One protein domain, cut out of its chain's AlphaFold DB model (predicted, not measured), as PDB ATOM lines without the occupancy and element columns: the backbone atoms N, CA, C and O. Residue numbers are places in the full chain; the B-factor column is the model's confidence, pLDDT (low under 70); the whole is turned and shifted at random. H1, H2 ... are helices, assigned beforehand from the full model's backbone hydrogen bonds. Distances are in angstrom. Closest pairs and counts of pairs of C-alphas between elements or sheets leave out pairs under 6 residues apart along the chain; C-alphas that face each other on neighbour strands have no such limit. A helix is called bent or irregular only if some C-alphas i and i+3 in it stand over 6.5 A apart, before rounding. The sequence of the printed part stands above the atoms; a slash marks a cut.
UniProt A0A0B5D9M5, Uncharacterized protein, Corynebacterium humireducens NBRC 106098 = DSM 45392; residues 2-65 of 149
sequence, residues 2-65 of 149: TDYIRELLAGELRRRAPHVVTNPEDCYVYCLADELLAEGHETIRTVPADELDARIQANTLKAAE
ATOM      1  N   THR A   2      59.597 -31.565   3.917       75.19
ATOM      2  CA  THR A   2      58.320 -31.240   4.580       75.19
ATOM      3  C   THR A   2      58.196 -29.765   4.992       75.19
ATOM      4  O   THR A   2      57.204 -29.131   4.658       75.19
ATOM      5  N   ASP A   3      59.243 -29.171   5.581       82.31
ATOM      6  CA  ASP A   3      59.224 -27.749   5.980       82.31
ATOM      7  C   ASP A   3      59.079 -26.777   4.800       82.31
ATOM      8  O   ASP A   3      58.438 -25.740   4.917       82.31
ATOM      9  N   TYR A   4      59.643 -27.119   3.638       89.75
ATOM     10  CA  TYR A   4      59.533 -26.283   2.441       89.75
ATOM     11  C   TYR A   4      58.103 -26.281   1.889       89.75
ATOM     12  O   TYR A   4      57.580 -25.232   1.522       89.75
ATOM     13  N   ILE A   5      57.459 -27.452   1.874       88.25
ATOM     14  CA  ILE A   5      56.070 -27.604   1.420       88.25
ATOM     15  C   ILE A   5      55.121 -26.890   2.387       88.25
ATOM     16  O   ILE A   5      54.223 -26.173   1.955       88.25
ATOM     17  N   ARG A   6      55.375 -27.000   3.694       89.50
ATOM     18  CA  ARG A   6      54.630 -26.286   4.736       89.50
ATOM     19  C   ARG A   6      54.668 -24.767   4.547       89.50
ATOM     20  O   ARG A   6      53.624 -24.123   4.595       89.50
ATOM     21  N   GLU A   7      55.846 -24.188   4.304       91.19
ATOM     22  CA  GLU A   7      55.973 -22.744   4.044       91.19
ATOM     23  C   GLU A   7      55.268 -22.323   2.749       91.19
ATOM     24  O   GLU A   7      54.655 -21.254   2.686       91.19
ATOM     25  N   LEU A   8      55.309 -23.173   1.719       94.00
ATOM     26  CA  LEU A   8      54.604 -22.926   0.465       94.00
ATOM     27  C   LEU A   8      53.083 -22.908   0.673       94.00
ATOM     28  O   LEU A   8      52.428 -21.953   0.250       94.00
ATOM     29  N   LEU A   9      52.539 -23.897   1.386       91.69
ATOM     30  CA  LEU A   9      51.127 -23.960   1.768       91.69
ATOM     31  C   LEU A   9      50.715 -22.747   2.602       91.69
ATOM     32  O   LEU A   9      49.739 -22.082   2.262       91.69
ATOM     33  N   ALA A  10      51.481 -22.389   3.634       90.75
ATOM     34  CA  ALA A  10      51.199 -21.211   4.453       90.75
ATOM     35  C   ALA A  10      51.184 -19.919   3.612       90.75
ATOM     36  O   ALA A  10      50.332 -19.050   3.804       90.75
ATOM     37  N   GLY A  11      52.090 -19.794   2.637       92.31
ATOM     38  CA  GLY A  11      52.115 -18.673   1.694       92.31
ATOM     39  C   GLY A  11      50.948 -18.662   0.698       92.31
ATOM     40  O   GLY A  11      50.501 -17.595   0.273       92.31
ATOM     41  N   GLU A  12      50.436 -19.824   0.298       94.44
ATOM     42  CA  GLU A  12      49.215 -19.947  -0.508       94.44
ATOM     43  C   GLU A  12      47.963 -19.589   0.304       94.44
ATOM     44  O   GLU A  12      47.152 -18.781  -0.152       94.44
ATOM     45  N   LEU A  13      47.859 -20.090   1.535       92.06
ATOM     46  CA  LEU A  13      46.761 -19.807   2.460       92.06
ATOM     47  C   LEU A  13      46.688 -18.321   2.828       92.06
ATOM     48  O   LEU A  13      45.616 -17.731   2.721       92.06
ATOM     49  N   ARG A  14      47.820 -17.670   3.138       92.88
ATOM     50  CA  ARG A  14      47.862 -16.210   3.376       92.88
ATOM     51  C   ARG A  14      47.361 -15.394   2.191       92.88
ATOM     52  O   ARG A  14      46.805 -14.322   2.383       92.88
ATOM     53  N   ARG A  15      47.579 -15.869   0.960       93.88
ATOM     54  CA  ARG A  15      47.074 -15.192  -0.244       93.88
ATOM     55  C   ARG A  15      45.581 -15.427  -0.450       93.88
ATOM     56  O   ARG A  15      44.925 -14.574  -1.034       93.88
ATOM     57  N   ARG A  16      45.048 -16.562   0.010       92.62
ATOM     58  CA  ARG A  16      43.625 -16.897  -0.105       92.62
ATOM     59  C   ARG A  16      42.775 -16.250   0.992       92.62
ATOM     60  O   ARG A  16      41.694 -15.770   0.672       92.62
ATOM     61  N   ALA A  17      43.266 -16.191   2.231       90.62
ATOM     62  CA  ALA A  17      42.517 -15.729   3.405       90.62
ATOM     63  C   ALA A  17      41.814 -14.362   3.244       90.62
ATOM     64  O   ALA A  17      40.634 -14.288   3.583       90.62
ATOM     65  N   PRO A  18      42.422 -13.318   2.635       91.88
ATOM     66  CA  PRO A  18      41.761 -12.018   2.447       91.88
ATOM     67  C   PRO A  18      40.517 -12.059   1.546       91.88
ATOM     68  O   PRO A  18      39.763 -11.094   1.480       91.88
ATOM     69  N   HIS A  19      40.318 -13.149   0.801       93.06
ATOM     70  CA  HIS A  19      39.135 -13.353  -0.036       93.06
ATOM     71  C   HIS A  19      38.007 -14.100   0.683       93.06
ATOM     72  O   HIS A  19      36.939 -14.267   0.101       93.06
ATOM     73  N   VAL A  20      38.259 -14.586   1.901       89.38
ATOM     74  CA  VAL A  20      37.380 -15.506   2.632       89.38
ATOM     75  C   VAL A  20      36.957 -14.932   3.984       89.38
ATOM     76  O   VAL A  20      35.810 -15.117   4.387       89.38
ATOM     77  N   VAL A  21      37.867 -14.243   4.678       85.88
ATOM     78  CA  VAL A  21      37.655 -13.692   6.023       85.88
ATOM     79  C   VAL A  21      38.015 -12.209   6.080       85.88
ATOM     80  O   VAL A  21      38.870 -11.743   5.330       85.88
ATOM     81  N   THR A  22      37.355 -11.476   6.980       84.50
ATOM     82  CA  THR A  22      37.521 -10.022   7.148       84.50
ATOM     83  C   THR A  22      38.909  -9.650   7.674       84.50
ATOM     84  O   THR A  22      39.522  -8.729   7.139       84.50
ATOM     85  N   ASN A  23      39.422 -10.405   8.652       83.69
ATOM     86  CA  ASN A  23      40.739 -10.207   9.264       83.69
ATOM     87  C   ASN A  23      41.649 -11.403   8.924       83.69
ATOM     88  O   ASN A  23      41.675 -12.400   9.646       83.69
ATOM     89  N   PRO A  24      42.356 -11.387   7.785       82.31
ATOM     90  CA  PRO A  24      43.186 -12.514   7.356       82.31
ATOM     91  C   PRO A  24      44.394 -12.791   8.267       82.31
ATOM     92  O   PRO A  24      44.938 -13.893   8.236       82.31
ATOM     93  N   GLU A  25      44.832 -11.818   9.062       82.56
ATOM     94  CA  GLU A  25      45.877 -11.947  10.084       82.56
ATOM     95  C   GLU A  25      45.470 -12.844  11.260       82.56
ATOM     96  O   GLU A  25      46.336 -13.477  11.864       82.56
ATOM     97  N   ASP A  26      44.168 -12.961  11.512       82.56
ATOM     98  CA  ASP A  26      43.586 -13.810  12.552       82.56
ATOM     99  C   ASP A  26      43.500 -15.286  12.120       82.56
ATOM    100  O   ASP A  26      43.100 -16.159  12.894       82.56
ATOM    101  N   CYS A  27      43.875 -15.585  10.870       81.62
ATOM    102  CA  CYS A  27      43.911 -16.935  10.326       81.62
ATOM    103  C   CYS A  27      45.176 -17.677  10.782       81.62
ATOM    104  O   CYS A  27      46.308 -17.302  10.456       81.62
ATOM    105  N   TYR A  28      44.996 -18.831  11.425       85.19
ATOM    106  CA  TYR A  28      46.071 -19.739  11.834       85.19
ATOM    107  C   TYR A  28      46.643 -20.541  10.651       85.19
ATOM    108  O   TYR A  28      46.579 -21.769  10.598       85.19
ATOM    109  N   VAL A  29      47.249 -19.846   9.687       86.94
ATOM    110  CA  VAL A  29      47.712 -20.421   8.408       86.94
ATOM    111  C   VAL A  29      48.702 -21.578   8.550       86.94
ATOM    112  O   VAL A  29      48.724 -22.458   7.698       86.94
ATOM    113  N   TYR A  30      49.518 -21.603   9.607       85.06
ATOM    114  CA  TYR A  30      50.453 -22.706   9.841       85.06
ATOM    115  C   TYR A  30      49.766 -23.953  10.396       85.06
ATOM    116  O   TYR A  30      50.178 -25.051  10.042       85.06
ATOM    117  N   CYS A  31      48.711 -23.796  11.202       82.69
ATOM    118  CA  CYS A  31      47.908 -24.925  11.668       82.69
ATOM    119  C   CYS A  31      47.196 -25.579  10.480       82.69
ATOM    120  O   CYS A  31      47.335 -26.777  10.259       82.69
ATOM    121  N   LEU A  32      46.552 -24.767   9.639       85.69
ATOM    122  CA  LEU A  32      45.883 -25.259   8.436       85.69
ATOM    123  C   LEU A  32      46.868 -25.861   7.414       85.69
ATOM    124  O   LEU A  32      46.561 -26.859   6.770       85.69
ATOM    125  N   ALA A  33      48.076 -25.303   7.272       86.50
ATOM    126  CA  ALA A  33      49.112 -25.899   6.425       86.50
ATOM    127  C   ALA A  33      49.560 -27.283   6.931       86.50
ATOM    128  O   ALA A  33      49.799 -28.173   6.116       86.50
ATOM    129  N   ASP A  34      49.658 -27.471   8.251       86.31
ATOM    130  CA  ASP A  34      50.011 -28.759   8.856       86.31
ATOM    131  C   ASP A  34      48.908 -29.808   8.651       86.31
ATOM    132  O   ASP A  34      49.217 -30.957   8.333       86.31
ATOM    133  N   GLU A  35      47.635 -29.415   8.754       86.88
ATOM    134  CA  GLU A  35      46.481 -30.279   8.464       86.88
ATOM    135  C   GLU A  35      46.476 -30.749   7.006       86.88
ATOM    136  O   GLU A  35      46.429 -31.949   6.733       86.88
ATOM    137  N   LEU A  36      46.614 -29.812   6.062       89.31
ATOM    138  CA  LEU A  36      46.670 -30.125   4.634       89.31
ATOM    139  C   LEU A  36      47.830 -31.072   4.312       89.31
ATOM    140  O   LEU A  36      47.664 -32.039   3.569       89.31
ATOM    141  N   LEU A  37      48.994 -30.839   4.914       90.56
ATOM    142  CA  LEU A  37      50.161 -31.684   4.708       90.56
ATOM    143  C   LEU A  37      49.979 -33.086   5.303       90.56
ATOM    144  O   LEU A  37      50.421 -34.064   4.699       90.56
ATOM    145  N   ALA A  38      49.310 -33.203   6.454       88.56
ATOM    146  CA  ALA A  38      48.969 -34.485   7.070       88.56
ATOM    147  C   ALA A  38      47.976 -35.299   6.219       88.56
ATOM    148  O   ALA A  38      48.055 -36.527   6.187       88.56
ATOM    149  N   GLU A  39      47.095 -34.618   5.489       90.00
ATOM    150  CA  GLU A  39      46.169 -35.205   4.511       90.00
ATOM    151  C   GLU A  39      46.836 -35.524   3.156       90.00
ATOM    152  O   GLU A  39      46.228 -36.149   2.287       90.00
ATOM    153  N   GLY A  40      48.108 -35.153   2.980       92.38
ATOM    154  CA  GLY A  40      48.886 -35.407   1.764       92.38
ATOM    155  C   GLY A  40      48.742 -34.331   0.685       92.38
ATOM    156  O   GLY A  40      49.181 -34.536  -0.448       92.38
ATOM    157  N   HIS A  41      48.155 -33.181   1.013       91.50
ATOM    158  CA  HIS A  41      48.073 -32.037   0.116       91.50
ATOM    159  C   HIS A  41      49.377 -31.236   0.156       91.50
ATOM    160  O   HIS A  41      49.746 -30.664   1.176       91.50
ATOM    161  N   GLU A  42      50.066 -31.143  -0.980       91.88
ATOM    162  CA  GLU A  42      51.278 -30.317  -1.122       91.88
ATOM    163  C   GLU A  42      50.982 -28.903  -1.660       91.88
ATOM    164  O   GLU A  42      51.861 -28.044  -1.700       91.88
ATOM    165  N   THR A  43      49.743 -28.650  -2.092       92.06
ATOM    166  CA  THR A  43      49.266 -27.347  -2.582       92.06
ATOM    167  C   THR A  43      47.769 -27.198  -2.334       92.06
ATOM    168  O   THR A  43      47.012 -28.167  -2.467       92.06
ATOM    169  N   ILE A  44      47.317 -25.965  -2.082       90.69
ATOM    170  CA  ILE A  44      45.892 -25.668  -1.859       90.69
ATOM    171  C   ILE A  44      45.022 -26.003  -3.079       90.69
ATOM    172  O   ILE A  44      43.822 -26.200  -2.955       90.69
ATOM    173  N   ARG A  45      45.622 -26.103  -4.275       91.94
ATOM    174  CA  ARG A  45      44.916 -26.393  -5.538       91.94
ATOM    175  C   ARG A  45      44.343 -27.804  -5.616       91.94
ATOM    176  O   ARG A  45      43.550 -28.087  -6.505       91.94
ATOM    177  N   THR A  46      44.805 -28.694  -4.743       91.50
ATOM    178  CA  THR A  46      44.293 -30.067  -4.651       91.50
ATOM    179  C   THR A  46      43.044 -30.173  -3.777       91.50
ATOM    180  O   THR A  46      42.415 -31.226  -3.763       91.50
ATOM    181  N   VAL A  47      42.667 -29.084  -3.102       91.94
ATOM    182  CA  VAL A  47      41.474 -28.982  -2.260       91.94
ATOM    183  C   VAL A  47      40.389 -28.222  -3.034       91.94
ATOM    184  O   VAL A  47      40.693 -27.204  -3.666       91.94
ATOM    185  N   PRO A  48      39.125 -28.678  -3.021       94.50
ATOM    186  CA  PRO A  48      38.005 -27.910  -3.560       94.50
ATOM    187  C   PRO A  48      37.921 -26.511  -2.934       94.50
ATOM    188  O   PRO A  48      38.126 -26.354  -1.735       94.50
ATOM    189  N   ALA A  49      37.591 -25.491  -3.733       90.88
ATOM    190  CA  ALA A  49      37.591 -24.100  -3.269       90.88
ATOM    191  C   ALA A  49      36.635 -23.863  -2.085       90.88
ATOM    192  O   ALA A  49      37.032 -23.241  -1.106       90.88
ATOM    193  N   ASP A  50      35.423 -24.419  -2.142       90.38
ATOM    194  CA  ASP A  50      34.424 -24.268  -1.075       90.38
ATOM    195  C   ASP A  50      34.883 -24.926   0.237       90.38
ATOM    196  O   ASP A  50      34.654 -24.405   1.327       90.38
ATOM    197  N   GLU A  51      35.575 -26.062   0.133       92.38
ATOM    198  CA  GLU A  51      36.141 -26.762   1.284       92.38
ATOM    199  C   GLU A  51      37.317 -25.984   1.882       92.38
ATOM    200  O   GLU A  51      37.405 -25.820   3.098       92.38
ATOM    201  N   LEU A  52      38.203 -25.464   1.031       92.00
ATOM    202  CA  LEU A  52      39.330 -24.641   1.452       92.00
ATOM    203  C   LEU A  52      38.855 -23.375   2.176       92.00
ATOM    204  O   LEU A  52      39.405 -23.019   3.216       92.00
ATOM    205  N   ASP A  53      37.827 -22.719   1.648       92.69
ATOM    206  CA  ASP A  53      37.268 -21.505   2.235       92.69
ATOM    207  C   ASP A  53      36.615 -21.801   3.597       92.69
ATOM    208  O   ASP A  53      36.864 -21.082   4.565       92.69
ATOM    209  N   ALA A  54      35.871 -22.907   3.722       85.94
ATOM    210  CA  ALA A  54      35.312 -23.343   5.003       85.94
ATOM    211  C   ALA A  54      36.407 -23.641   6.042       85.94
ATOM    212  O   ALA A  54      36.291 -23.251   7.207       85.94
ATOM    213  N   ARG A  55      37.504 -24.282   5.623       88.00
ATOM    214  CA  ARG A  55      38.656 -24.552   6.496       88.00
ATOM    215  C   ARG A  55      39.370 -23.271   6.928       88.00
ATOM    216  O   ARG A  55      39.783 -23.184   8.082       88.00
ATOM    217  N   ILE A  56      39.489 -22.274   6.047       88.06
ATOM    218  CA  ILE A  56      40.037 -20.951   6.389       88.06
ATOM    219  C   ILE A  56      39.143 -20.255   7.422       88.06
ATOM    220  O   ILE A  56      39.656 -19.752   8.419       88.06
ATOM    221  N   GLN A  57      37.821 -20.267   7.235       85.69
ATOM    222  CA  GLN A  57      36.879 -19.692   8.202       85.69
ATOM    223  C   GLN A  57      36.966 -20.383   9.567       85.69
ATOM    224  O   GLN A  57      37.038 -19.708  10.588       85.69
ATOM    225  N   ALA A  58      37.016 -21.717   9.588       82.12
ATOM    226  CA  ALA A  58      37.131 -22.493  10.823       82.12
ATOM    227  C   ALA A  58      38.455 -22.249  11.571       82.12
ATOM    228  O   ALA A  58      38.504 -22.379  12.791       82.12
ATOM    229  N   ASN A  59      39.514 -21.885  10.843       83.62
ATOM    230  CA  ASN A  59      40.847 -21.610  11.380       83.62
ATOM    231  C   ASN A  59      41.146 -20.111  11.536       83.62
ATOM    232  O   ASN A  59      42.312 -19.733  11.664       83.62
ATOM    233  N   THR A  60      40.129 -19.253  11.512       83.75
ATOM    234  CA  THR A  60      40.275 -17.815  11.768       83.75
ATOM    235  C   THR A  60      39.599 -17.487  13.090       83.75
ATOM    236  O   THR A  60      38.464 -17.916  13.315       83.75
ATOM    237  N   LEU A  61      40.285 -16.755  13.979       77.50
ATOM    238  CA  LEU A  61      39.638 -16.247  15.192       77.50
ATOM    239  C   LEU A  61      38.399 -15.458  14.777       77.50
ATOM    240  O   LEU A  61      38.465 -14.573  13.924       77.50
ATOM    241  N   LYS A  62      37.252 -15.793  15.368       61.84
ATOM    242  CA  LYS A  62      36.062 -14.967  15.201       61.84
ATOM    243  C   LYS A  62      36.399 -13.566  15.696       61.84
ATOM    244  O   LYS A  62      36.928 -13.426  16.798       61.84
ATOM    245  N   ALA A  63      36.106 -12.564  14.867       50.81
ATOM    246  CA  ALA A  63      36.228 -11.171  15.257       50.81
ATOM    247  C   ALA A  63      35.536 -10.977  16.612       50.81
ATOM    248  O   ALA A  63      34.471 -11.548  16.860       50.81
ATOM    249  N   ALA A  64      36.158 -10.186  17.482       46.53
ATOM    250  CA  ALA A  64      35.689  -9.937  18.840       46.53
ATOM    251  C   ALA A  64      34.263  -9.348  18.922       46.53
ATOM    252  O   ALA A  64      33.731  -9.253  20.015       46.53
ATOM    253  N   GLU A  65      33.622  -9.023  17.792       48.56
ATOM    254  CA  GLU A  65      32.210  -8.620  17.698       48.56
ATOM    255  C   GLU A  65      31.222  -9.676  18.246       48.56
ATOM    256  O   GLU A  65      30.103  -9.327  18.608       48.56
TER     257      GLU A  65
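Overview. This is residues 2 to 65 of the 149 residues of an uncharacterized protein of Corynebacterium humireducens NBRC 106098 = DSM 45392 (UniProt A0A0B5D9M5). A long helix, H1, runs most of the length of the model; the shorter H2 packs across one side of it at a steep angle, and H3, equally short, stands crosswise near the later part of H1. Loops join the three helices, and the first and last printed residues lie at opposite ends of an elongated outline. The printed part has 64 residues with three named helices, in the order H1, H2, H3, and no named strand; the class is all helix. It is compact, with a radius of gyration of the C-alphas of 11.0 A, and spans 37 by 22 by 17 A.

Along the chain. Find C-alpha 2 at (58.320, -31.240, 4.580); from there H1, residues 2 to 19, runs 26.6 A to C-alpha 19 at (39.135, -13.353, -0.036). It is irregular, but only just: C-alphas 15 and 18 are 6.7 A apart. Next comes H2, residues 29 to 38, 14.2 A long. H3, residues 49 to 58, also 14.2 A long, ends at C-alpha 58 at (37.131, -22.493, 10.823).

Arrangement. Look first at Ala 10 and Val 29, the closest C-alphas of H1 and H2, 5.3 A apart: these helices touch at a steep tilt of 53 degrees, opposite ways. H1, with residues 13 to 17 alone, only just touches H3, with 3 pairs of C-alphas within 8 A; the closest are those of Ala 17 and Ile 56, 6.5 A apart, and the lines stand about perpendicular, at 89 degrees. H2 and H3 also only just touch, with 3 such pairs, the closest C-alphas being those of Leu 32 and Arg 55 at 7.5 A; they run opposite ways at a steep tilt of 56 degrees. The helix packing is mostly crossed, with no touching pair at a shallow tilt. Every O i to N i+4 pair is within hydrogen-bond range in H2 and H3, and 12 of 14 are in H1.

Size, cuts and confidence. The C-alphas of Thr 2 and Glu 65, the two farthest apart, are 37.0 A apart. The printed part has no cut, and both links between helices are short. The mean pLDDT of the printed part is 86.1; look to residues 62 to 65 for the values under 70.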